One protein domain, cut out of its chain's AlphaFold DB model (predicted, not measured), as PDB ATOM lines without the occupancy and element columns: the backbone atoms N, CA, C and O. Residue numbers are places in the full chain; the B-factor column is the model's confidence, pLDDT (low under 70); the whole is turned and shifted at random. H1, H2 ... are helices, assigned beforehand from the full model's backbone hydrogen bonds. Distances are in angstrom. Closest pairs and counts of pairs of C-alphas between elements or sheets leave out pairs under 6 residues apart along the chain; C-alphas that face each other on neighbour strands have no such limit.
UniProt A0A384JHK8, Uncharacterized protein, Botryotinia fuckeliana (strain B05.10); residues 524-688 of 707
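Overview. This is residues 524 to 688 of the 707 residues of an uncharacterized protein of Botryotinia fuckeliana (strain B05.10) (UniProt A0A384JHK8). Short helices stand side by side in two rows, H1, H3 and H6 in one and H2 and H4, running the opposite way, in the other; the longest helix, H7, crosses near H4 and H6. H5 and the loop before it make one end of the long axis, and the first printed residues make the other. The printed part has 165 residues with eight named helices, H1 to H8 in order, and no named strand. It is all helix by class, with 82 residues, under half, in named elements, and compact, with a radius of gyration of the C-alphas of 16.4 A and an elongated outline of 52 by 33 by 27 A.

Arrangement. H7, residues 654 to 673, touches H4, residues 602 to 608, with residues 656 to 660 alone, about perpendicular at 88 degrees; the closest C-alphas, of Leu 607 and Lys 659, are 6.1 A apart. H5, residues 622 to 631, is close to H7 but not clearly touching, C-alphas 629 and 666 being 7.1 A apart. H4 touches H6, residues 633 to 644, at a steep tilt of 39 degrees, closest at C-alphas 603 and 642, 6.3 A. The hub is H3, residues 578 to 586, which touches four helices. It forms a helical hairpin with H2, residues 568 to 575, C-alphas 572 and 581 being closest at 5.7 A. In H1 to H8, every O i to N i+4 pair is within hydrogen-bond range.

Along the chain. H1, residues 544 to 553, begins at C-alpha 544 (-19.731, 30.428, 24.389). H7 is 29.1 A long and H6 16.1 A. H8, residues 683 to 688, ends at C-alpha 688 (-24.779, 25.657, 46.450).

Size, cuts and confidence. The C-alphas farthest apart, of Asp 525 and Asp 620, are 52.4 A apart. The printed part has no cut. The links H1 to H2, H3 to H4 and H4 to H5 are long. Thirty residues have pLDDT under 70, among them 611 to 623.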
ATOM      1  N   LYS A 524     -26.360  44.780  32.683       87.75
ATOM      2  CA  LYS A 524     -27.201  44.499  33.861       87.75
ATOM      3  C   LYS A 524     -28.645  44.972  33.705       87.75
ATOM      4  O   LYS A 524     -29.507  44.487  34.433       87.75
ATOM      5  N   ASP A 525     -28.902  45.880  32.768       83.12
ATOM      6  CA  ASP A 525     -30.244  46.383  32.475       83.12
ATOM      7  C   ASP A 525     -30.929  45.538  31.391       83.12
ATOM      8  O   ASP A 525     -30.285  44.846  30.598       83.12
ATOM      9  N   SER A 526     -32.259  45.620  31.332       76.94
ATOM     10  CA  SER A 526     -33.036  45.028  30.243       76.94
ATOM     11  C   SER A 526     -32.838  45.804  28.943       76.94
ATOM     12  O   SER A 526     -33.062  47.014  28.882       76.94
ATOM     13  N   LEU A 527     -32.535  45.086  27.863       77.69
ATOM     14  CA  LEU A 527     -32.521  45.596  26.497       77.69
ATOM     15  C   LEU A 527     -33.898  46.172  26.152       77.69
ATOM     16  O   LEU A 527     -34.899  45.447  26.128       77.69
ATOM     17  N   GLY A 528     -33.957  47.490  25.940       71.12
ATOM     18  CA  GLY A 528     -35.201  48.212  25.661       71.12
ATOM     19  C   GLY A 528     -36.276  48.070  26.748       71.12
ATOM     20  O   GLY A 528     -37.451  48.261  26.451       71.12
ATOM     21  N   GLY A 529     -35.902  47.688  27.978       68.88
ATOM     22  CA  GLY A 529     -36.848  47.422  29.069       68.88
ATOM     23  C   GLY A 529     -37.640  46.114  28.941       68.88
ATOM     24  O   GLY A 529     -38.614  45.938  29.667       68.88
ATOM     25  N   ILE A 530     -37.278  45.231  28.001       71.12
ATOM     26  CA  ILE A 530     -38.098  44.063  27.629       71.12
ATOM     27  C   ILE A 530     -37.361  42.733  27.823       71.12
ATOM     28  O   ILE A 530     -38.017  41.703  27.996       71.12
ATOM     29  N   MET A 531     -36.029  42.707  27.728       80.31
ATOM     30  CA  MET A 531     -35.303  41.439  27.682       80.31
ATOM     31  C   MET A 531     -33.868  41.533  28.210       80.31
ATOM     32  O   MET A 531     -33.114  42.407  27.799       80.31
ATOM     33  N   SER A 532     -33.442  40.575  29.032       86.50
ATOM     34  CA  SER A 532     -32.028  40.386  29.385       86.50
ATOM     35  C   SER A 532     -31.137  40.127  28.159       86.50
ATOM     36  O   SER A 532     -31.538  39.446  27.211       86.50
ATOM     37  N   ILE A 533     -29.878  40.585  28.209       86.56
ATOM     38  CA  ILE A 533     -28.865  40.278  27.187       86.56
ATOM     39  C   ILE A 533     -28.617  38.773  27.024       86.56
ATOM     40  O   ILE A 533     -28.366  38.309  25.917       86.56
ATOM     41  N   LEU A 534     -28.773  37.979  28.089       88.56
ATOM     42  CA  LEU A 534     -28.598  36.525  28.016       88.56
ATOM     43  C   LEU A 534     -29.617  35.863  27.082       88.56
ATOM     44  O   LEU A 534     -29.319  34.837  26.478       88.56
ATOM     45  N   CYS A 535     -30.798  36.460  26.911       86.19
ATOM     46  CA  CYS A 535     -31.836  35.918  26.038       86.19
ATOM     47  C   CYS A 535     -31.538  36.113  24.543       86.19
ATOM     48  O   CYS A 535     -32.206  35.485  23.723       86.19
ATOM     49  N   THR A 536     -30.591  36.986  24.175       83.56
ATOM     50  CA  THR A 536     -30.246  37.286  22.771       83.56
ATOM     51  C   THR A 536     -29.001  36.545  22.280       83.56
ATOM     52  O   THR A 536     -28.765  36.490  21.069       83.56
ATOM     53  N   ILE A 537     -28.235  35.948  23.200       83.25
ATOM     54  CA  ILE A 537     -27.032  35.169  22.904       83.25
ATOM     55  C   ILE A 537     -27.431  33.761  22.452       83.25
ATOM     56  O   ILE A 537     -28.129  33.027  23.149       83.25
ATOM     57  N   ARG A 538     -26.962  33.371  21.270       80.88
ATOM     58  CA  ARG A 538     -27.155  32.058  20.660       80.88
ATOM     59  C   ARG A 538     -25.908  31.226  20.886       80.88
ATOM     60  O   ARG A 538     -24.912  31.410  20.197       80.88
ATOM     61  N   THR A 539     -25.991  30.288  21.815       69.56
ATOM     62  CA  THR A 539     -24.874  29.391  22.109       69.56
ATOM     63  C   THR A 539     -24.666  28.349  21.003       69.56
ATOM     64  O   THR A 539     -25.633  27.703  20.587       69.56
ATOM     65  N   ARG A 540     -23.423  28.132  20.572       66.44
ATOM     66  CA  ARG A 540     -22.961  26.992  19.774       66.44
ATOM     67  C   ARG A 540     -21.789  26.304  20.480       66.44
ATOM     68  O   ARG A 540     -20.866  26.956  20.957       66.44
ATOM     69  N   ALA A 541     -21.787  24.971  20.483       57.22
ATOM     70  CA  ALA A 541     -20.757  24.174  21.150       57.22
ATOM     71  C   ALA A 541     -19.322  24.655  20.823       57.22
ATOM     72  O   ALA A 541     -18.938  24.714  19.656       57.22
ATOM     73  N   GLY A 542     -18.540  24.983  21.862       61.50
ATOM     74  CA  GLY A 542     -17.096  25.241  21.775       61.50
ATOM     75  C   GLY A 542     -16.611  26.656  22.123       61.50
ATOM     76  O   GLY A 542     -15.487  26.770  22.602       61.50
ATOM     77  N   TYR A 543     -17.417  27.716  21.948       62.53
ATOM     78  CA  TYR A 543     -16.935  29.110  22.105       62.53
ATOM     79  C   TYR A 543     -17.696  29.958  23.135       62.53
ATOM     80  O   TYR A 543     -17.170  30.965  23.608       62.53
ATOM     81  N   ASP A 544     -18.906  29.563  23.535       71.31
ATOM     82  CA  ASP A 544     -19.731  30.428  24.389       71.31
ATOM     83  C   ASP A 544     -19.365  30.354  25.869       71.31
ATOM     84  O   ASP A 544     -19.659  31.291  26.600       71.31
ATOM     85  N   GLU A 545     -18.733  29.272  26.341       84.31
ATOM     86  CA  GLU A 545     -18.460  29.103  27.777       84.31
ATOM     87  C   GLU A 545     -17.586  30.233  28.329       84.31
ATOM     88  O   GLU A 545     -17.843  30.738  29.421       84.31
ATOM     89  N   GLN A 546     -16.590  30.678  27.558       86.88
ATOM     90  CA  GLN A 546     -15.706  31.774  27.952       86.88
ATOM     91  C   GLN A 546     -16.455  33.115  27.998       86.88
ATOM     92  O   GLN A 546     -16.288  33.889  28.939       86.88
ATOM     93  N   ILE A 547     -17.323  33.367  27.013       89.12
ATOM     94  CA  ILE A 547     -18.159  34.574  26.938       89.12
ATOM     95  C   ILE A 547     -19.176  34.594  28.082       89.12
ATOM     96  O   ILE A 547     -19.320  35.607  28.760       89.12
ATOM     97  N   LEU A 548     -19.860  33.476  28.332       90.56
ATOM     98  CA  LEU A 548     -20.838  33.353  29.409       90.56
ATOM     99  C   LEU A 548     -20.174  33.507  30.775       90.56
ATOM    100  O   LEU A 548     -20.664  34.297  31.578       90.56
ATOM    101  N   SER A 549     -19.044  32.830  31.014       90.25
ATOM    102  CA  SER A 549     -18.263  32.983  32.252       90.25
ATOM    103  C   SER A 549     -17.953  34.454  32.514       90.25
ATOM    104  O   SER A 549     -18.266  34.974  33.580       90.25
ATOM    105  N   TYR A 550     -17.443  35.150  31.498       92.62
ATOM    106  CA  TYR A 550     -17.124  36.567  31.587       92.62
ATOM    107  C   TYR A 550     -18.347  37.444  31.891       92.62
ATOM    108  O   TYR A 550     -18.302  38.291  32.783       92.62
ATOM    109  N   LEU A 551     -19.475  37.234  31.202       91.62
ATOM    110  CA  LEU A 551     -20.701  37.995  31.458       91.62
ATOM    111  C   LEU A 551     -21.226  37.776  32.890       91.62
ATOM    112  O   LEU A 551     -21.621  38.740  33.554       91.62
ATOM    113  N   PHE A 552     -21.189  36.543  33.406       91.25
ATOM    114  CA  PHE A 552     -21.578  36.258  34.792       91.25
ATOM    115  C   PHE A 552     -20.605  36.856  35.815       91.25
ATOM    116  O   PHE A 552     -21.058  37.436  36.802       91.25
ATOM    117  N   GLU A 553     -19.294  36.812  35.566       90.75
ATOM    118  CA  GLU A 553     -18.282  37.479  36.400       90.75
ATOM    119  C   GLU A 553     -18.513  38.996  36.487       90.75
ATOM    120  O   GLU A 553     -18.279  39.612  37.530       90.75
ATOM    121  N   ARG A 554     -19.045  39.612  35.423       92.75
ATOM    122  CA  ARG A 554     -19.442  41.030  35.409       92.75
ATOM    123  C   ARG A 554     -20.821  41.305  36.017       92.75
ATOM    124  O   ARG A 554     -21.238  42.465  36.103       92.75
ATOM    125  N   GLY A 555     -21.480  40.279  36.549       87.94
ATOM    126  CA  GLY A 555     -22.663  40.395  37.398       87.94
ATOM    127  C   GLY A 555     -23.980  40.513  36.637       87.94
ATOM    128  O   GLY A 555     -24.896  41.167  37.136       87.94
ATOM    129  N   VAL A 556     -24.080  39.924  35.442       90.12
ATOM    130  CA  VAL A 556     -25.369  39.754  34.756       90.12
ATOM    131  C   VAL A 556     -26.277  38.857  35.597       90.12
ATOM    132  O   VAL A 556     -25.854  37.810  36.088       90.12
ATOM    133  N   ASN A 557     -27.535  39.264  35.779       89.38
ATOM    134  CA  ASN A 557     -28.483  38.499  36.578       89.38
ATOM    135  C   ASN A 557     -28.961  37.250  35.804       89.38
ATOM    136  O   ASN A 557     -29.619  37.413  34.771       89.38
ATOM    137  N   PRO A 558     -28.716  36.016  36.296       90.31
ATOM    138  CA  PRO A 558     -29.187  34.783  35.647       90.31
ATOM    139  C   PRO A 558     -30.719  34.699  35.544       90.31
ATOM    140  O   PRO A 558     -31.251  33.962  34.720       90.31
ATOM    141  N   ASN A 559     -31.440  35.471  36.356       88.12
ATOM    142  CA  ASN A 559     -32.900  35.508  36.378       88.12
ATOM    143  C   ASN A 559     -33.514  36.561  35.446       88.12
ATOM    144  O   ASN A 559     -34.736  36.620  35.319       88.12
ATOM    145  N   GLY A 560     -32.691  37.385  34.791       84.19
ATOM    146  CA  GLY A 560     -33.169  38.590  34.115       84.19
ATOM    147  C   GLY A 560     -33.687  39.635  35.107       84.19
ATOM    148  O   GLY A 560     -33.435  39.552  36.312       84.19
ATOM    149  N   MET A 561     -34.386  40.646  34.602       79.75
ATOM    150  CA  MET A 561     -34.908  41.753  35.403       79.75
ATOM    151  C   MET A 561     -36.439  41.703  35.514       79.75
ATOM    152  O   MET A 561     -37.119  41.169  34.632       79.75
ATOM    153  N   PRO A 562     -37.025  42.280  36.583       66.69
ATOM    154  CA  PRO A 562     -38.476  42.398  36.702       66.69
ATOM    155  C   PRO A 562     -39.065  43.181  35.519       66.69
ATOM    156  O   PRO A 562     -38.699  44.333  35.301       66.69
ATOM    157  N   GLY A 563     -39.994  42.568  34.783       65.38
ATOM    158  CA  GLY A 563     -40.590  43.151  33.573       65.38
ATOM    159  C   GLY A 563     -40.142  42.495  32.266       65.38
ATOM    160  O   GLY A 563     -40.804  42.697  31.250       65.38
ATOM    161  N   ASP A 564     -39.095  41.661  32.297       75.12
ATOM    162  CA  ASP A 564     -38.649  40.919  31.118       75.12
ATOM    163  C   ASP A 564     -39.748  39.981  30.589       75.12
ATOM    164  O   ASP A 564     -40.455  39.301  31.343       75.12
ATOM    165  N   ALA A 565     -39.879  39.915  29.260       76.94
ATOM    166  CA  ALA A 565     -40.904  39.115  28.595       76.94
ATOM    167  C   ALA A 565     -40.759  37.608  28.875       76.94
ATOM    168  O   ALA A 565     -41.762  36.914  29.065       76.94
ATOM    169  N   ALA A 566     -39.516  37.122  28.923       81.62
ATOM    170  CA  ALA A 566     -39.131  35.760  29.277       81.62
ATOM    171  C   ALA A 566     -37.845  35.797  30.114       81.62
ATOM    172  O   ALA A 566     -36.986  36.648  29.884       81.62
ATOM    173  N   THR A 567     -37.690  34.863  31.054       88.56
ATOM    174  CA  THR A 567     -36.423  34.725  31.789       88.56
ATOM    175  C   THR A 567     -35.333  34.136  30.884       88.56
ATOM    176  O   THR A 567     -35.650  33.399  29.940       88.56
ATOM    177  N   PRO A 568     -34.039  34.377  31.172       90.50
ATOM    178  CA  PRO A 568     -32.941  33.732  30.450       90.50
ATOM    179  C   PRO A 568     -33.071  32.207  30.386       90.50
ATOM    180  O   PRO A 568     -32.845  31.608  29.335       90.50
ATOM    181  N   LEU A 569     -33.522  31.579  31.479       90.69
ATOM    182  CA  LEU A 569     -33.702  30.129  31.553       90.69
ATOM    183  C   LEU A 569     -34.867  29.637  30.686       90.69
ATOM    184  O   LEU A 569     -34.758  28.582  30.059       90.69
ATOM    185  N   GLN A 570     -35.948  30.414  30.572       88.00
ATOM    186  CA  GLN A 570     -37.021  30.132  29.616       88.00
ATOM    187  C   GLN A 570     -36.523  30.245  28.167       88.00
ATOM    188  O   GLN A 570     -36.809  29.360  27.365       88.00
ATOM    189  N   SER A 571     -35.741  31.276  27.823       87.75
ATOM    190  CA  SER A 571     -35.173  31.426  26.470       87.75
ATOM    191  C   SER A 571     -34.229  30.270  26.103       87.75
ATOM    192  O   SER A 571     -34.317  29.701  25.008       87.75
ATOM    193  N   ALA A 572     -33.382  29.850  27.048       89.44
ATOM    194  CA  ALA A 572     -32.524  28.676  26.896       89.44
ATOM    195  C   ALA A 572     -33.344  27.391  26.683       89.44
ATOM    196  O   ALA A 572     -33.002  26.576  25.825       89.44
ATOM    197  N   ALA A 573     -34.475  27.241  27.384       89.00
ATOM    198  CA  ALA A 573     -35.375  26.104  27.202       89.00
ATOM    199  C   ALA A 573     -36.086  26.103  25.833       89.00
ATOM    200  O   ALA A 573     -36.237  25.041  25.232       89.00
ATOM    201  N   ILE A 574     -36.479  27.273  25.307       85.44
ATOM    202  CA  ILE A 574     -37.072  27.409  23.959       85.44
ATOM    203  C   ILE A 574     -36.068  26.995  22.882       85.44
ATOM    204  O   ILE A 574     -36.411  26.283  21.940       85.44
ATOM    205  N   THR A 575     -34.825  27.458  23.015       84.75
ATOM    206  CA  THR A 575     -33.759  27.226  22.031       84.75
ATOM    207  C   THR A 575     -33.036  25.892  22.214       84.75
ATOM    208  O   THR A 575     -32.200  25.547  21.386       84.75
ATOM    209  N   CYS A 576     -33.371  25.127  23.261       87.56
ATOM    210  CA  CYS A 576     -32.687  23.893  23.654       87.56
ATOM    211  C   CYS A 576     -31.173  24.079  23.885       87.56
ATOM    212  O   CYS A 576     -30.360  23.209  23.573       87.56
ATOM    213  N   SER A 577     -30.780  25.222  24.447       88.12
ATOM    214  CA  SER A 577     -29.376  25.527  24.724       88.12
ATOM    215  C   SER A 577     -28.895  24.858  26.015       88.12
ATOM    216  O   SER A 577     -29.047  25.401  27.110       88.12
ATOM    217  N   LEU A 578     -28.253  23.693  25.891       87.75
ATOM    218  CA  LEU A 578     -27.674  22.984  27.039       87.75
ATOM    219  C   LEU A 578     -26.589  23.807  27.747       87.75
ATOM    220  O   LEU A 578     -26.565  23.867  28.975       87.75
ATOM    221  N   THR A 579     -25.723  24.486  26.992       88.12
ATOM    222  CA  THR A 579     -24.648  25.317  27.552       88.12
ATOM    223  C   THR A 579     -25.202  26.510  28.329       88.12
ATOM    224  O   THR A 579     -24.810  26.718  29.477       88.12
ATOM    225  N   MET A 580     -26.152  27.267  27.762       88.81
ATOM    226  CA  MET A 580     -26.766  28.392  28.474       88.81
ATOM    227  C   MET A 580     -27.518  27.901  29.712       88.81
ATOM    228  O   MET A 580     -27.341  28.466  30.788       88.81
ATOM    229  N   THR A 581     -28.306  26.824  29.600       90.38
ATOM    230  CA  THR A 581     -29.024  26.249  30.746       90.38
ATOM    231  C   THR A 581     -28.062  25.837  31.857       90.38
ATOM    232  O   THR A 581     -28.306  26.169  33.013       90.38
ATOM    233  N   LYS A 582     -26.948  25.170  31.530       89.12
ATOM    234  CA  LYS A 582     -25.917  24.804  32.509       89.12
ATOM    235  C   LYS A 582     -25.412  26.035  33.251       89.12
ATOM    236  O   LYS A 582     -25.463  26.072  34.476       89.12
ATOM    237  N   PHE A 583     -24.952  27.039  32.510       89.75
ATOM    238  CA  PHE A 583     -24.385  28.252  33.090       89.75
ATOM    239  C   PHE A 583     -25.399  29.004  33.952       89.75
ATOM    240  O   PHE A 583     -25.069  29.397  35.066       89.75
ATOM    241  N   LEU A 584     -26.638  29.144  33.485       91.38
ATOM    242  CA  LEU A 584     -27.715  29.773  34.244       91.38
ATOM    243  C   LEU A 584     -27.971  29.056  35.573       91.38
ATOM    244  O   LEU A 584     -28.008  29.703  36.617       91.38
ATOM    245  N   LEU A 585     -28.108  27.728  35.550       90.25
ATOM    246  CA  LEU A 585     -28.349  26.931  36.754       90.25
ATOM    247  C   LEU A 585     -27.158  26.988  37.723       90.25
ATOM    248  O   LEU A 585     -27.354  27.189  38.922       90.25
ATOM    249  N   GLU A 586     -25.927  26.871  37.216       88.56
ATOM    250  CA  GLU A 586     -24.712  26.966  38.036       88.56
ATOM    251  C   GLU A 586     -24.546  28.352  38.678       88.56
ATOM    252  O   GLU A 586     -24.027  28.434  39.788       88.56
ATOM    253  N   HIS A 587     -25.046  29.424  38.051       88.81
ATOM    254  CA  HIS A 587     -24.961  30.797  38.570       88.81
ATOM    255  C   HIS A 587     -26.203  31.254  39.353       88.81
ATOM    256  O   HIS A 587     -26.295  32.423  39.726       88.81
ATOM    257  N   GLY A 588     -27.146  30.353  39.658       87.81
ATOM    258  CA  GLY A 588     -28.299  30.662  40.512       87.81
ATOM    259  C   GLY A 588     -29.503  31.239  39.769       87.81
ATOM    260  O   GLY A 588     -30.178  32.141  40.274       87.81
ATOM    261  N   ALA A 589     -29.796  30.724  38.577       90.69
ATOM    262  CA  ALA A 589     -31.123  30.863  37.996       90.69
ATOM    263  C   ALA A 589     -32.157  30.125  38.863       90.69
ATOM    264  O   ALA A 589     -31.974  28.966  39.236       90.69
ATOM    265  N   ASP A 590     -33.249  30.809  39.181       89.06
ATOM    266  CA  ASP A 590     -34.433  30.235  39.795       89.06
ATOM    267  C   ASP A 590     -35.175  29.430  38.720       89.06
ATOM    268  O   ASP A 590     -35.668  29.968  37.724       89.06
ATOM    269  N   VAL A 591     -35.170  28.111  38.909       89.56
ATOM    270  CA  VAL A 591     -35.621  27.121  37.927       89.56
ATOM    271  C   VAL A 591     -37.110  27.242  37.589       89.56
ATOM    272  O   VAL A 591     -37.514  26.839  36.499       89.56
ATOM    273  N   ASP A 592     -37.899  27.865  38.468       88.06
ATOM    274  CA  ASP A 592     -39.345  28.036  38.311       88.06
ATOM    275  C   ASP A 592     -39.754  29.495  38.060       88.06
ATOM    276  O   ASP A 592     -40.943  29.809  37.962       88.06
ATOM    277  N   LEU A 593     -38.786  30.407  37.900       87.19
ATOM    278  CA  LEU A 593     -39.082  31.816  37.663       87.19
ATOM    279  C   LEU A 593     -39.785  32.034  36.319       87.19
ATOM    280  O   LEU A 593     -39.335  31.592  35.258       87.19
ATOM    281  N   LEU A 594     -40.876  32.795  36.382       84.88
ATOM    282  CA  LEU A 594     -41.730  33.116  35.248       84.88
ATOM    283  C   LEU A 594     -41.454  34.533  34.735       84.88
ATOM    284  O   LEU A 594     -41.473  35.493  35.504       84.88
ATOM    285  N   GLY A 595     -41.255  34.667  33.423       77.44
ATOM    286  CA  GLY A 595     -41.269  35.963  32.742       77.44
ATOM    287  C   GLY A 595     -42.684  36.530  32.611       77.44
ATOM    288  O   GLY A 595     -43.671  35.790  32.688       77.44
ATOM    289  N   LEU A 596     -42.785  37.837  32.357       72.19
ATOM    290  CA  LEU A 596     -44.040  38.601  32.393       72.19
ATOM    291  C   LEU A 596     -45.116  38.072  31.423       72.19
ATOM    292  O   LEU A 596     -46.306  38.117  31.731       72.19
ATOM    293  N   PHE A 597     -44.707  37.562  30.258       64.44
ATOM    294  CA  PHE A 597     -45.611  37.052  29.216       64.44
ATOM    295  C   PHE A 597     -45.515  35.532  29.030       64.44
ATOM    296  O   PHE A 597     -46.018  34.983  28.045       64.44
ATOM    297  N   SER A 598     -44.849  34.840  29.954       64.62
ATOM    298  CA  SER A 598     -44.598  33.411  29.825       64.62
ATOM    299  C   SER A 598     -45.850  32.571  30.108       64.62
ATOM    300  O   SER A 598     -46.660  32.887  30.976       64.62
ATOM    301  N   ARG A 599     -46.024  31.480  29.349       63.19
ATOM    302  CA  ARG A 599     -47.166  30.552  29.482       63.19
ATOM    303  C   ARG A 599     -46.908  29.389  30.456       63.19
ATOM    304  O   ARG A 599     -47.732  28.484  30.534       63.19
ATOM    305  N   GLY A 600     -45.777  29.385  31.167       76.12
ATOM    306  CA  GLY A 600     -45.393  28.331  32.113       76.12
ATOM    307  C   GLY A 600     -43.904  28.363  32.470       76.12
ATOM    308  O   GLY A 600     -43.147  29.161  31.915       76.12
ATOM    309  N   SER A 601     -43.480  27.494  33.394       87.38
ATOM    310  CA  SER A 601     -42.085  27.395  33.849       87.38
ATOM    311  C   SER A 601     -41.121  26.993  32.714       87.38
ATOM    312  O   SER A 601     -41.559  26.521  31.652       87.38
ATOM    313  N   PRO A 602     -39.797  27.160  32.892       89.12
ATOM    314  CA  PRO A 602     -38.799  26.576  31.994       89.12
ATOM    315  C   PRO A 602     -39.038  25.086  31.703       89.12
ATOM    316  O   PRO A 602     -38.919  24.668  30.550       89.12
ATOM    317  N   LEU A 603     -39.457  24.302  32.706       89.56
ATOM    318  CA  LEU A 603     -39.801  22.887  32.535       89.56
ATOM    319  C   LEU A 603     -41.025  22.705  31.630       89.56
ATOM    320  O   LEU A 603     -40.966  21.923  30.680       89.56
ATOM    321  N   CYS A 604     -42.106  23.460  31.862       87.94
ATOM    322  CA  CYS A 604     -43.274  23.444  30.975       87.94
ATOM    323  C   CYS A 604     -42.870  23.749  29.530       87.94
ATOM    324  O   CYS A 604     -43.313  23.076  28.605       87.94
ATOM    325  N   THR A 605     -41.996  24.736  29.336       87.56
ATOM    326  CA  THR A 605     -41.499  25.136  28.015       87.56
ATOM    327  C   THR A 605     -40.724  23.999  27.341       87.56
ATOM    328  O   THR A 605     -41.032  23.642  26.203       87.56
ATOM    329  N   ALA A 606     -39.784  23.367  28.051       88.31
ATOM    330  CA  ALA A 606     -39.031  22.221  27.539       88.31
ATOM    331  C   ALA A 606     -39.948  21.045  27.141       88.31
ATOM    332  O   ALA A 606     -39.746  20.430  26.089       88.31
ATOM    333  N   LEU A 607     -40.987  20.777  27.944       87.31
ATOM    334  CA  LEU A 607     -41.977  19.725  27.700       87.31
ATOM    335  C   LEU A 607     -42.882  20.028  26.497       87.31
ATOM    336  O   LEU A 607     -43.062  19.148  25.652       87.31
ATOM    337  N   VAL A 608     -43.414  21.255  26.377       83.88
ATOM    338  CA  VAL A 608     -44.299  21.672  25.266       83.88
ATOM    339  C   VAL A 608     -43.643  21.428  23.919       83.88
ATOM    340  O   VAL A 608     -44.268  20.895  23.009       83.88
ATOM    341  N   PHE A 609     -42.380  21.819  23.776       76.75
ATOM    342  CA  PHE A 609     -41.722  21.730  22.486       76.75
ATOM    343  C   PHE A 609     -41.235  20.306  22.167       76.75
ATOM    344  O   PHE A 609     -40.620  20.141  21.112       76.75
ATOM    345  N   SER A 610     -41.326  19.330  23.083       71.31
ATOM    346  CA  SER A 610     -40.780  17.981  22.863       71.31
ATOM    347  C   SER A 610     -41.564  17.293  21.734       71.31
ATOM    348  O   SER A 610     -42.764  17.043  21.851       71.31
ATOM    349  N   LEU A 611     -40.884  17.081  20.602       57.34
ATOM    350  CA  LEU A 611     -41.467  16.867  19.266       57.34
ATOM    351  C   LEU A 611     -42.208  15.536  19.058       57.34
ATOM    352  O   LEU A 611     -42.624  15.263  17.939       57.34
ATOM    353  N   ASP A 612     -42.406  14.728  20.097       57.16
ATOM    354  CA  ASP A 612     -43.014  13.409  19.948       57.16
ATOM    355  C   ASP A 612     -44.333  13.311  20.727       57.16
ATOM    356  O   ASP A 612     -44.352  13.302  21.961       57.16
ATOM    357  N   ASP A 613     -45.444  13.317  19.987       52.78
ATOM    358  CA  ASP A 613     -46.784  12.917  20.447       52.78
ATOM    359  C   ASP A 613     -47.046  11.430  20.152       52.78
ATOM    360  O   ASP A 613     -48.191  10.993  20.229       52.78
ATOM    361  N   SER A 614     -46.022  10.634  19.798       53.88
ATOM    362  CA  SER A 614     -46.182   9.183  19.685       53.88
ATOM    363  C   SER A 614     -46.608   8.620  21.045       53.88
ATOM    364  O   SER A 614     -45.830   8.475  21.988       53.88
ATOM    365  N   GLU A 615     -47.912   8.393  21.171       45.56
ATOM    366  CA  GLU A 615     -48.565   7.883  22.364       45.56
ATOM    367  C   GLU A 615     -47.937   6.550  22.760       45.56
ATOM    368  O   GLU A 615     -48.238   5.547  22.136       45.56
ATOM    369  N   GLY A 616     -47.089   6.523  23.789       49.38
ATOM    370  CA  GLY A 616     -46.918   5.386  24.704       49.38
ATOM    371  C   GLY A 616     -46.784   3.969  24.122       49.38
ATOM    372  O   GLY A 616     -47.052   3.019  24.856       49.38
ATOM    373  N   VAL A 617     -46.394   3.787  22.858       49.69
ATOM    374  CA  VAL A 617     -46.193   2.461  22.277       49.69
ATOM    375  C   VAL A 617     -44.834   1.972  22.759       49.69
ATOM    376  O   VAL A 617     -43.817   2.632  22.547       49.69
ATOM    377  N   GLU A 618     -44.799   0.824  23.433       52.78
ATOM    378  CA  GLU A 618     -43.567   0.046  23.555       52.78
ATOM    379  C   GLU A 618     -43.133  -0.323  22.132       52.78
ATOM    380  O   GLU A 618     -43.704  -1.205  21.496       52.78
ATOM    381  N   ILE A 619     -42.198   0.446  21.572       57.78
ATOM    382  CA  ILE A 619     -41.652   0.176  20.246       57.78
ATOM    383  C   ILE A 619     -40.721  -1.028  20.399       57.78
ATOM    384  O   ILE A 619     -39.607  -0.897  20.897       57.78
ATOM    385  N   ASP A 620     -41.206  -2.201  19.992       58.25
ATOM    386  CA  ASP A 620     -40.440  -3.457  19.984       58.25
ATOM    387  C   ASP A 620     -39.305  -3.457  18.936       58.25
ATOM    388  O   ASP A 620     -38.417  -4.310  18.971       58.25
ATOM    389  N   ASP A 621     -39.313  -2.498  18.004       68.81
ATOM    390  CA  ASP A 621     -38.253  -2.297  17.017       68.81
ATOM    391  C   ASP A 621     -37.088  -1.483  17.610       68.81
ATOM    392  O   ASP A 621     -37.174  -0.263  17.798       68.81
ATOM    393  N   SER A 622     -35.982  -2.176  17.893       66.56
ATOM    394  CA  SER A 622     -34.768  -1.601  18.481       66.56
ATOM    395  C   SER A 622     -34.186  -0.448  17.657       66.56
ATOM    396  O   SER A 622     -33.641   0.485  18.247       66.56
ATOM    397  N   ASP A 623     -34.298  -0.474  16.325       69.56
ATOM    398  CA  ASP A 623     -33.697   0.556  15.465       69.56
ATOM    399  C   ASP A 623     -34.534   1.843  15.479       69.56
ATOM    400  O   ASP A 623     -33.996   2.946  15.610       69.56
ATOM    401  N   CYS A 624     -35.862   1.708  15.444       72.25
ATOM    402  CA  CYS A 624     -36.792   2.831  15.567       72.25
ATOM    403  C   CYS A 624     -36.694   3.495  16.952       72.25
ATOM    404  O   CYS A 624     -36.649   4.724  17.064       72.25
ATOM    405  N   LEU A 625     -36.574   2.688  18.011       73.75
ATOM    406  CA  LEU A 625     -36.400   3.178  19.375       73.75
ATOM    407  C   LEU A 625     -35.065   3.918  19.556       73.75
ATOM    408  O   LEU A 625     -35.046   5.008  20.128       73.75
ATOM    409  N   LEU A 626     -33.956   3.398  19.017       75.81
ATOM    410  CA  LEU A 626     -32.665   4.100  19.022       75.81
ATOM    411  C   LEU A 626     -32.725   5.429  18.257       75.81
ATOM    412  O   LEU A 626     -32.169   6.426  18.716       75.81
ATOM    413  N   GLN A 627     -33.432   5.476  17.125       76.31
ATOM    414  CA  GLN A 627     -33.604   6.700  16.342       76.31
ATOM    415  C   GLN A 627     -34.380   7.779  17.116       76.31
ATOM    416  O   GLN A 627     -33.973   8.943  17.106       76.31
ATOM    417  N   ILE A 628     -35.448   7.401  17.826       74.88
ATOM    418  CA  ILE A 628     -36.227   8.309  18.687       74.88
ATOM    419  C   ILE A 628     -35.398   8.773  19.890       74.88
ATOM    420  O   ILE A 628     -35.392   9.955  20.238       74.88
ATOM    421  N   LEU A 629     -34.656   7.866  20.530       76.25
ATOM    422  CA  LEU A 629     -33.784   8.221  21.651       76.25
ATOM    423  C   LEU A 629     -32.647   9.156  21.214       76.25
ATOM    424  O   LEU A 629     -32.299  10.078  21.951       76.25
ATOM    425  N   ASN A 630     -32.088   8.989  20.019       76.88
ATOM    426  CA  ASN A 630     -31.069   9.905  19.509       76.88
ATOM    427  C   ASN A 630     -31.672  11.267  19.124       76.88
ATOM    428  O   ASN A 630     -31.121  12.301  19.490       76.88
ATOM    429  N   SER A 631     -32.836  11.297  18.464       77.50
ATOM    430  CA  SER A 631     -33.480  12.554  18.041       77.50
ATOM    431  C   SER A 631     -33.974  13.417  19.209       77.50
ATOM    432  O   SER A 631     -34.070  14.638  19.086       77.50
ATOM    433  N   THR A 632     -34.264  12.801  20.357       80.75
ATOM    434  CA  THR A 632     -34.734  13.480  21.575       80.75
ATOM    435  C   THR A 632     -33.633  13.743  22.601       80.75
ATOM    436  O   THR A 632     -33.912  14.347  23.635       80.75
ATOM    437  N   GLN A 633     -32.388  13.330  22.333       83.44
ATOM    438  CA  GLN A 633     -31.301  13.334  23.315       83.44
ATOM    439  C   GLN A 633     -31.073  14.708  23.953       83.44
ATOM    440  O   GLN A 633     -31.156  14.821  25.170       83.44
ATOM    441  N   GLU A 634     -30.866  15.765  23.163       83.94
ATOM    442  CA  GLU A 634     -30.610  17.111  23.701       83.94
ATOM    443  C   GLU A 634     -31.783  17.639  24.540       83.94
ATOM    444  O   GLU A 634     -31.595  18.235  25.599       83.94
ATOM    445  N   ARG A 635     -33.020  17.371  24.113       86.50
ATOM    446  CA  ARG A 635     -34.226  17.779  24.848       86.50
ATOM    447  C   ARG A 635     -34.372  17.030  26.163       86.50
ATOM    448  O   ARG A 635     -34.712  17.634  27.177       86.50
ATOM    449  N   ASP A 636     -34.120  15.728  26.147       87.56
ATOM    450  CA  ASP A 636     -34.151  14.903  27.346       87.56
ATOM    451  C   ASP A 636     -33.036  15.325  28.323       87.56
ATOM    452  O   ASP A 636     -33.286  15.393  29.528       87.56
ATOM    453  N   CYS A 637     -31.845  15.689  27.822       88.06
ATOM    454  CA  CYS A 637     -30.779  16.299  28.624       88.06
ATOM    455  C   CYS A 637     -31.264  17.595  29.288       88.06
ATOM    456  O   CYS A 637     -31.119  17.755  30.497       88.06
ATOM    457  N   LEU A 638     -31.889  18.499  28.527       89.12
ATOM    458  CA  LEU A 638     -32.431  19.756  29.045       89.12
ATOM    459  C   LEU A 638     -33.466  19.521  30.160       89.12
ATOM    460  O   LEU A 638     -33.389  20.148  31.216       89.12
ATOM    461  N   ILE A 639     -34.423  18.612  29.942       89.81
ATOM    462  CA  ILE A 639     -35.442  18.260  30.945       89.81
ATOM    463  C   ILE A 639     -34.765  17.693  32.198       89.81
ATOM    464  O   ILE A 639     -35.075  18.127  33.308       89.81
ATOM    465  N   GLN A 640     -33.793  16.790  32.029       88.62
ATOM    466  CA  GLN A 640     -33.030  16.224  33.142       88.62
ATOM    467  C   GLN A 640     -32.308  17.317  33.940       88.62
ATOM    468  O   GLN A 640     -32.321  17.279  35.171       88.62
ATOM    469  N   MET A 641     -31.700  18.304  33.273       89.31
ATOM    470  CA  MET A 641     -31.016  19.424  33.930       89.31
ATOM    471  C   MET A 641     -31.978  20.249  34.792       89.31
ATOM    472  O   MET A 641     -31.661  20.539  35.945       89.31
ATOM    473  N   LEU A 642     -33.165  20.572  34.271       90.25
ATOM    474  CA  LEU A 642     -34.191  21.327  35.000       90.25
ATOM    475  C   LEU A 642     -34.740  20.535  36.198       90.25
ATOM    476  O   LEU A 642     -34.834  21.070  37.301       90.25
ATOM    477  N   LEU A 643     -35.036  19.243  36.021       88.31
ATOM    478  CA  LEU A 643     -35.490  18.371  37.112       88.31
ATOM    479  C   LEU A 643     -34.417  18.202  38.195       88.31
ATOM    480  O   LEU A 643     -34.724  18.240  39.383       88.31
ATOM    481  N   THR A 644     -33.148  18.079  37.803       85.06
ATOM    482  CA  THR A 644     -32.017  17.989  38.746       85.06
ATOM    483  C   THR A 644     -31.828  19.294  39.516       85.06
ATOM    484  O   THR A 644     -31.524  19.277  40.708       85.06
ATOM    485  N   ALA A 645     -32.072  20.435  38.867       84.88
ATOM    486  CA  ALA A 645     -32.136  21.732  39.530       84.88
ATOM    487  C   ALA A 645     -33.385  21.914  40.410       84.88
ATOM    488  O   ALA A 645     -33.482  22.910  41.123       84.88
ATOM    489  N   GLY A 646     -34.290  20.931  40.425       86.31
ATOM    490  CA  GLY A 646     -35.458  20.858  41.290       86.31
ATOM    491  C   GLY A 646     -36.630  21.702  40.821       86.31
ATOM    492  O   GLY A 646     -37.277  22.291  41.681       86.31
ATOM    493  N   ALA A 647     -36.855  21.756  39.504       88.12
ATOM    494  CA  ALA A 647     -38.060  22.318  38.903       88.12
ATOM    495  C   ALA A 647     -39.328  21.701  39.505       88.12
ATOM    496  O   ALA A 647     -39.423  20.476  39.654       88.12
ATOM    497  N   GLU A 648     -40.313  22.542  39.807       87.69
ATOM    498  CA  GLU A 648     -41.613  22.098  40.293       87.69
ATOM    499  C   GLU A 648     -42.352  21.298  39.209       87.69
ATOM    500  O   GLU A 648     -42.450  21.691  38.043       87.69
ATOM    501  N   THR A 649     -42.883  20.140  39.606       85.38
ATOM    502  CA  THR A 649     -43.717  19.278  38.745       85.38
ATOM    503  C   THR A 649     -45.190  19.298  39.155       85.38
ATOM    504  O   THR A 649     -46.046  18.773  38.440       85.38
ATOM    505  N   ASP A 650     -45.497  19.947  40.278       76.50
ATOM    506  CA  ASP A 650     -46.848  20.095  40.796       76.50
ATOM    507  C   ASP A 650     -47.598  21.180  40.006       76.50
ATOM    508  O   ASP A 650     -47.049  22.223  39.659       76.50
ATOM    509  N   GLY A 651     -48.873  20.944  39.686       72.56
ATOM    510  CA  GLY A 651     -49.697  21.916  38.952       72.56
ATOM    511  C   GLY A 651     -49.523  21.921  37.426       72.56
ATOM    512  O   GLY A 651     -50.087  22.789  36.756       72.56
ATOM    513  N   LEU A 652     -48.805  20.947  36.854       82.88
ATOM    514  CA  LEU A 652     -48.796  20.708  35.407       82.88
ATOM    515  C   LEU A 652     -50.209  20.379  34.893       82.88
ATOM    516  O   LEU A 652     -50.976  19.660  35.535       82.88
ATOM    517  N   THR A 653     -50.556  20.869  33.699       85.12
ATOM    518  CA  THR A 653     -51.804  20.465  33.030       85.12
ATOM    519  C   THR A 653     -51.768  18.973  32.688       85.12
ATOM    520  O   THR A 653     -50.694  18.373  32.600       85.12
ATOM    521  N   GLU A 654     -52.931  18.361  32.451       83.94
ATOM    522  CA  GLU A 654     -53.023  16.949  32.043       83.94
ATOM    523  C   GLU A 654     -52.142  16.651  30.814       83.94
ATOM    524  O   GLU A 654     -51.389  15.678  30.799       83.94
ATOM    525  N   PHE A 655     -52.135  17.569  29.843       84.81
ATOM    526  CA  PHE A 655     -51.276  17.507  28.660       84.81
ATOM    527  C   PHE A 655     -49.774  17.472  29.005       84.81
ATOM    528  O   PHE A 655     -49.043  16.608  28.522       84.81
ATOM    529  N   LEU A 656     -49.297  18.379  29.867       84.62
ATOM    530  CA  LEU A 656     -47.877  18.441  30.244       84.62
ATOM    531  C   LEU A 656     -47.457  17.276  31.145       84.62
ATOM    532  O   LEU A 656     -46.334  16.785  31.033       84.62
ATOM    533  N   SER A 657     -48.372  16.794  31.985       85.19
ATOM    534  CA  SER A 657     -48.168  15.595  32.799       85.19
ATOM    535  C   SER A 657     -47.963  14.358  31.915       85.19
ATOM    536  O   SER A 657     -47.058  13.563  32.171       85.19
ATOM    537  N   GLY A 658     -48.727  14.232  30.821       84.75
ATOM    538  CA  GLY A 658     -48.530  13.186  29.811       84.75
ATOM    539  C   GLY A 658     -47.147  13.243  29.150       84.75
ATOM    540  O   GLY A 658     -46.467  12.222  29.040       84.75
ATOM    541  N   LYS A 659     -46.672  14.443  28.791       85.38
ATOM    542  CA  LYS A 659     -45.320  14.645  28.232       85.38
ATOM    543  C   LYS A 659     -44.207  14.270  29.216       85.38
ATOM    544  O   LYS A 659     -43.224  13.645  28.814       85.38
ATOM    545  N   LEU A 660     -44.366  14.598  30.501       86.44
ATOM    546  CA  LEU A 660     -43.412  14.220  31.548       86.44
ATOM    547  C   LEU A 660     -43.365  12.694  31.760       86.44
ATOM    548  O   LEU A 660     -42.290  12.125  31.948       86.44
ATOM    549  N   LEU A 661     -44.510  12.006  31.675       85.69
ATOM    550  CA  LEU A 661     -44.564  10.539  31.716       85.69
ATOM    551  C   LEU A 661     -43.843   9.900  30.523       85.69
ATOM    552  O   LEU A 661     -43.098   8.937  30.712       85.69
ATOM    553  N   LEU A 662     -44.019  10.450  29.318       83.19
ATOM    554  CA  LEU A 662     -43.333   9.968  28.119       83.19
ATOM    555  C   LEU A 662     -41.810  10.121  28.250       83.19
ATOM    556  O   LEU A 662     -41.069   9.180  27.970       83.19
ATOM    557  N   TYR A 663     -41.349  11.266  28.759       87.00
ATOM    558  CA  TYR A 663     -39.947  11.481  29.114       87.00
ATOM    559  C   TYR A 663     -39.427  10.423  30.105       87.00
ATOM    560  O   TYR A 663     -38.413   9.779  29.839       87.00
ATOM    561  N   ASN A 664     -40.149  10.170  31.203       86.00
ATOM    562  CA  ASN A 664     -39.765   9.158  32.196       86.00
ATOM    563  C   ASN A 664     -39.709   7.739  31.601       86.00
ATOM    564  O   ASN A 664     -38.866   6.931  31.997       86.00
ATOM    565  N   SER A 665     -40.593   7.420  30.650       83.81
ATOM    566  CA  SER A 665     -40.559   6.153  29.914       83.81
ATOM    567  C   SER A 665     -39.285   6.029  29.071       83.81
ATOM    568  O   SER A 665     -38.575   5.025  29.175       83.81
ATOM    569  N   ARG A 666     -38.930   7.083  28.320       83.62
ATOM    570  CA  ARG A 666     -37.689   7.132  27.532       83.62
ATOM    571  C   ARG A 666     -36.442   6.997  28.406       83.62
ATOM    572  O   ARG A 666     -35.538   6.256  28.036       83.62
ATOM    573  N   GLN A 667     -36.401   7.623  29.586       83.69
ATOM    574  CA  GLN A 667     -35.277   7.452  30.524       83.69
ATOM    575  C   GLN A 667     -35.101   5.994  30.958       83.69
ATOM    576  O   GLN A 667     -34.000   5.453  30.882       83.69
ATOM    577  N   LYS A 668     -36.192   5.305  31.312       84.19
ATOM    578  CA  LYS A 668     -36.138   3.871  31.648       84.19
ATOM    579  C   LYS A 668     -35.658   3.014  30.474       84.19
ATOM    580  O   LYS A 668     -34.982   2.011  30.684       84.19
ATOM    581  N   GLN A 669     -36.021   3.369  29.242       81.88
ATOM    582  CA  GLN A 669     -35.544   2.674  28.041       81.88
ATOM    583  C   GLN A 669     -34.043   2.913  27.804       81.88
ATOM    584  O   GLN A 669     -33.319   1.956  27.538       81.88
ATOM    585  N   ARG A 670     -33.557   4.149  27.986       81.69
ATOM    586  CA  ARG A 670     -32.123   4.487  27.942       81.69
ATOM    587  C   ARG A 670     -31.310   3.698  28.967       81.69
ATOM    588  O   ARG A 670     -30.286   3.123  28.609       81.69
ATOM    589  N   GLU A 671     -31.796   3.602  30.206       82.62
ATOM    590  CA  GLU A 671     -31.171   2.801  31.268       82.62
ATOM    591  C   GLU A 671     -31.078   1.316  30.890       82.62
ATOM    592  O   GLU A 671     -30.021   0.705  31.040       82.62
ATOM    593  N   LYS A 672     -32.158   0.739  30.344       82.38
ATOM    594  CA  LYS A 672     -32.180  -0.659  29.879       82.38
ATOM    595  C   LYS A 672     -31.181  -0.928  28.750       82.38
ATOM    596  O   LYS A 672     -30.627  -2.021  28.692       82.38
ATOM    597  N   LEU A 673     -30.968   0.047  27.867       79.38
ATOM    598  CA  LEU A 673     -30.044  -0.050  26.734       79.38
ATOM    599  C   LEU A 673     -28.607   0.375  27.069       79.38
ATOM    600  O   LEU A 673     -27.729   0.256  26.218       79.38
ATOM    601  N   GLY A 674     -28.349   0.867  28.284       79.00
ATOM    602  CA  GLY A 674     -27.035   1.377  28.674       79.00
ATOM    603  C   GLY A 674     -26.616   2.637  27.911       79.00
ATOM    604  O   GLY A 674     -25.425   2.834  27.688       79.00
ATOM    605  N   ILE A 675     -27.574   3.475  27.499       76.50
ATOM    606  CA  ILE A 675     -27.333   4.738  26.783       76.50
ATOM    607  C   ILE A 675     -27.403   5.880  27.803       76.50
ATOM    608  O   ILE A 675     -28.503   6.321  28.141       76.50
ATOM    609  N   PRO A 676     -26.272   6.360  28.345       70.56
ATOM    610  CA  PRO A 676     -26.301   7.411  29.348       70.56
ATOM    611  C   PRO A 676     -26.717   8.753  28.735       70.56
ATOM    612  O   PRO A 676     -26.350   9.091  27.610       70.56
ATOM    613  N   ILE A 677     -27.440   9.552  29.520       68.50
ATOM    614  CA  ILE A 677     -27.502  10.998  29.317       68.50
ATOM    615  C   ILE A 677     -26.282  11.594  30.008       68.50
ATOM    616  O   ILE A 677     -26.136  11.470  31.226       68.50
ATOM    617  N   GLU A 678     -25.385  12.212  29.242       61.94
ATOM    618  CA  GLU A 678     -24.262  12.934  29.831       61.94
ATOM    619  C   GLU A 678     -24.784  14.130  30.634       61.94
ATOM    620  O   GLU A 678     -25.445  15.035  30.119       61.94
ATOM    621  N   PHE A 679     -24.501  14.112  31.936       57.53
ATOM    622  CA  PHE A 679     -24.805  15.210  32.839       57.53
ATOM    623  C   PHE A 679     -23.852  16.368  32.561       57.53
ATOM    624  O   PHE A 679     -22.710  16.376  33.015       57.53
ATOM    625  N   CYS A 680     -24.337  17.377  31.847       61.59
ATOM    626  CA  CYS A 680     -23.536  18.565  31.568       61.59
ATOM    627  C   CYS A 680     -23.432  19.538  32.755       61.59
ATOM    628  O   CYS A 680     -22.677  20.498  32.652       61.59
ATOM    629  N   VAL A 681     -24.156  19.328  33.863       65.25
ATOM    630  CA  VAL A 681     -24.244  20.269  35.000       65.25
ATOM    631  C   VAL A 681     -23.608  19.683  36.253       65.25
ATOM    632  O   VAL A 681     -23.874  18.528  36.580       65.25
ATOM    633  N   ASP A 682     -22.829  20.484  36.988       70.38
ATOM    634  CA  ASP A 682     -22.315  20.089  38.304       70.38
ATOM    635  C   ASP A 682     -23.418  20.204  39.382       70.38
ATOM    636  O   ASP A 682     -23.788  21.318  39.780       70.38
ATOM    637  N   PRO A 683     -23.950  19.081  39.905       66.50
ATOM    638  CA  PRO A 683     -25.042  19.106  40.875       66.50
ATOM    639  C   PRO A 683     -24.647  19.774  42.199       66.50
ATOM    640  O   PRO A 683     -25.523  20.281  42.902       66.50
ATOM    641  N   LYS A 684     -23.351  19.817  42.549       72.44
ATOM    642  CA  LYS A 684     -22.886  20.508  43.759       72.44
ATOM    643  C   LYS A 684     -23.018  22.015  43.611       72.44
ATOM    644  O   LYS A 684     -23.586  22.651  44.493       72.44
ATOM    645  N   LYS A 685     -22.580  22.568  42.475       75.62
ATOM    646  CA  LYS A 685     -22.724  24.001  42.185       75.62
ATOM    647  C   LYS A 685     -24.186  24.428  42.145       75.62
ATOM    648  O   LYS A 685     -24.538  25.453  42.713       75.62
ATOM    649  N   VAL A 686     -25.055  23.623  41.531       74.00
ATOM    650  CA  VAL A 686     -26.500  23.906  41.514       74.00
ATOM    651  C   VAL A 686     -27.077  23.905  42.931       74.00
ATOM    652  O   VAL A 686     -27.823  24.814  43.288       74.00
ATOM    653  N   ALA A 687     -26.711  22.932  43.770       71.94
ATOM    654  CA  ALA A 687     -27.155  22.889  45.162       71.94
ATOM    655  C   ALA A 687     -26.641  24.087  45.988       71.94
ATOM    656  O   ALA A 687     -27.405  24.680  46.750       71.94
ATOM    657  N   GLU A 688     -25.377  24.478  45.810       73.75
ATOM    658  CA  GLU A 688     -24.779  25.657  46.450       73.75
ATOM    659  C   GLU A 688     -25.480  26.954  46.025       73.75
ATOM    660  O   GLU A 688     -25.868  27.759  46.876       73.75
TER     661      GLU A 688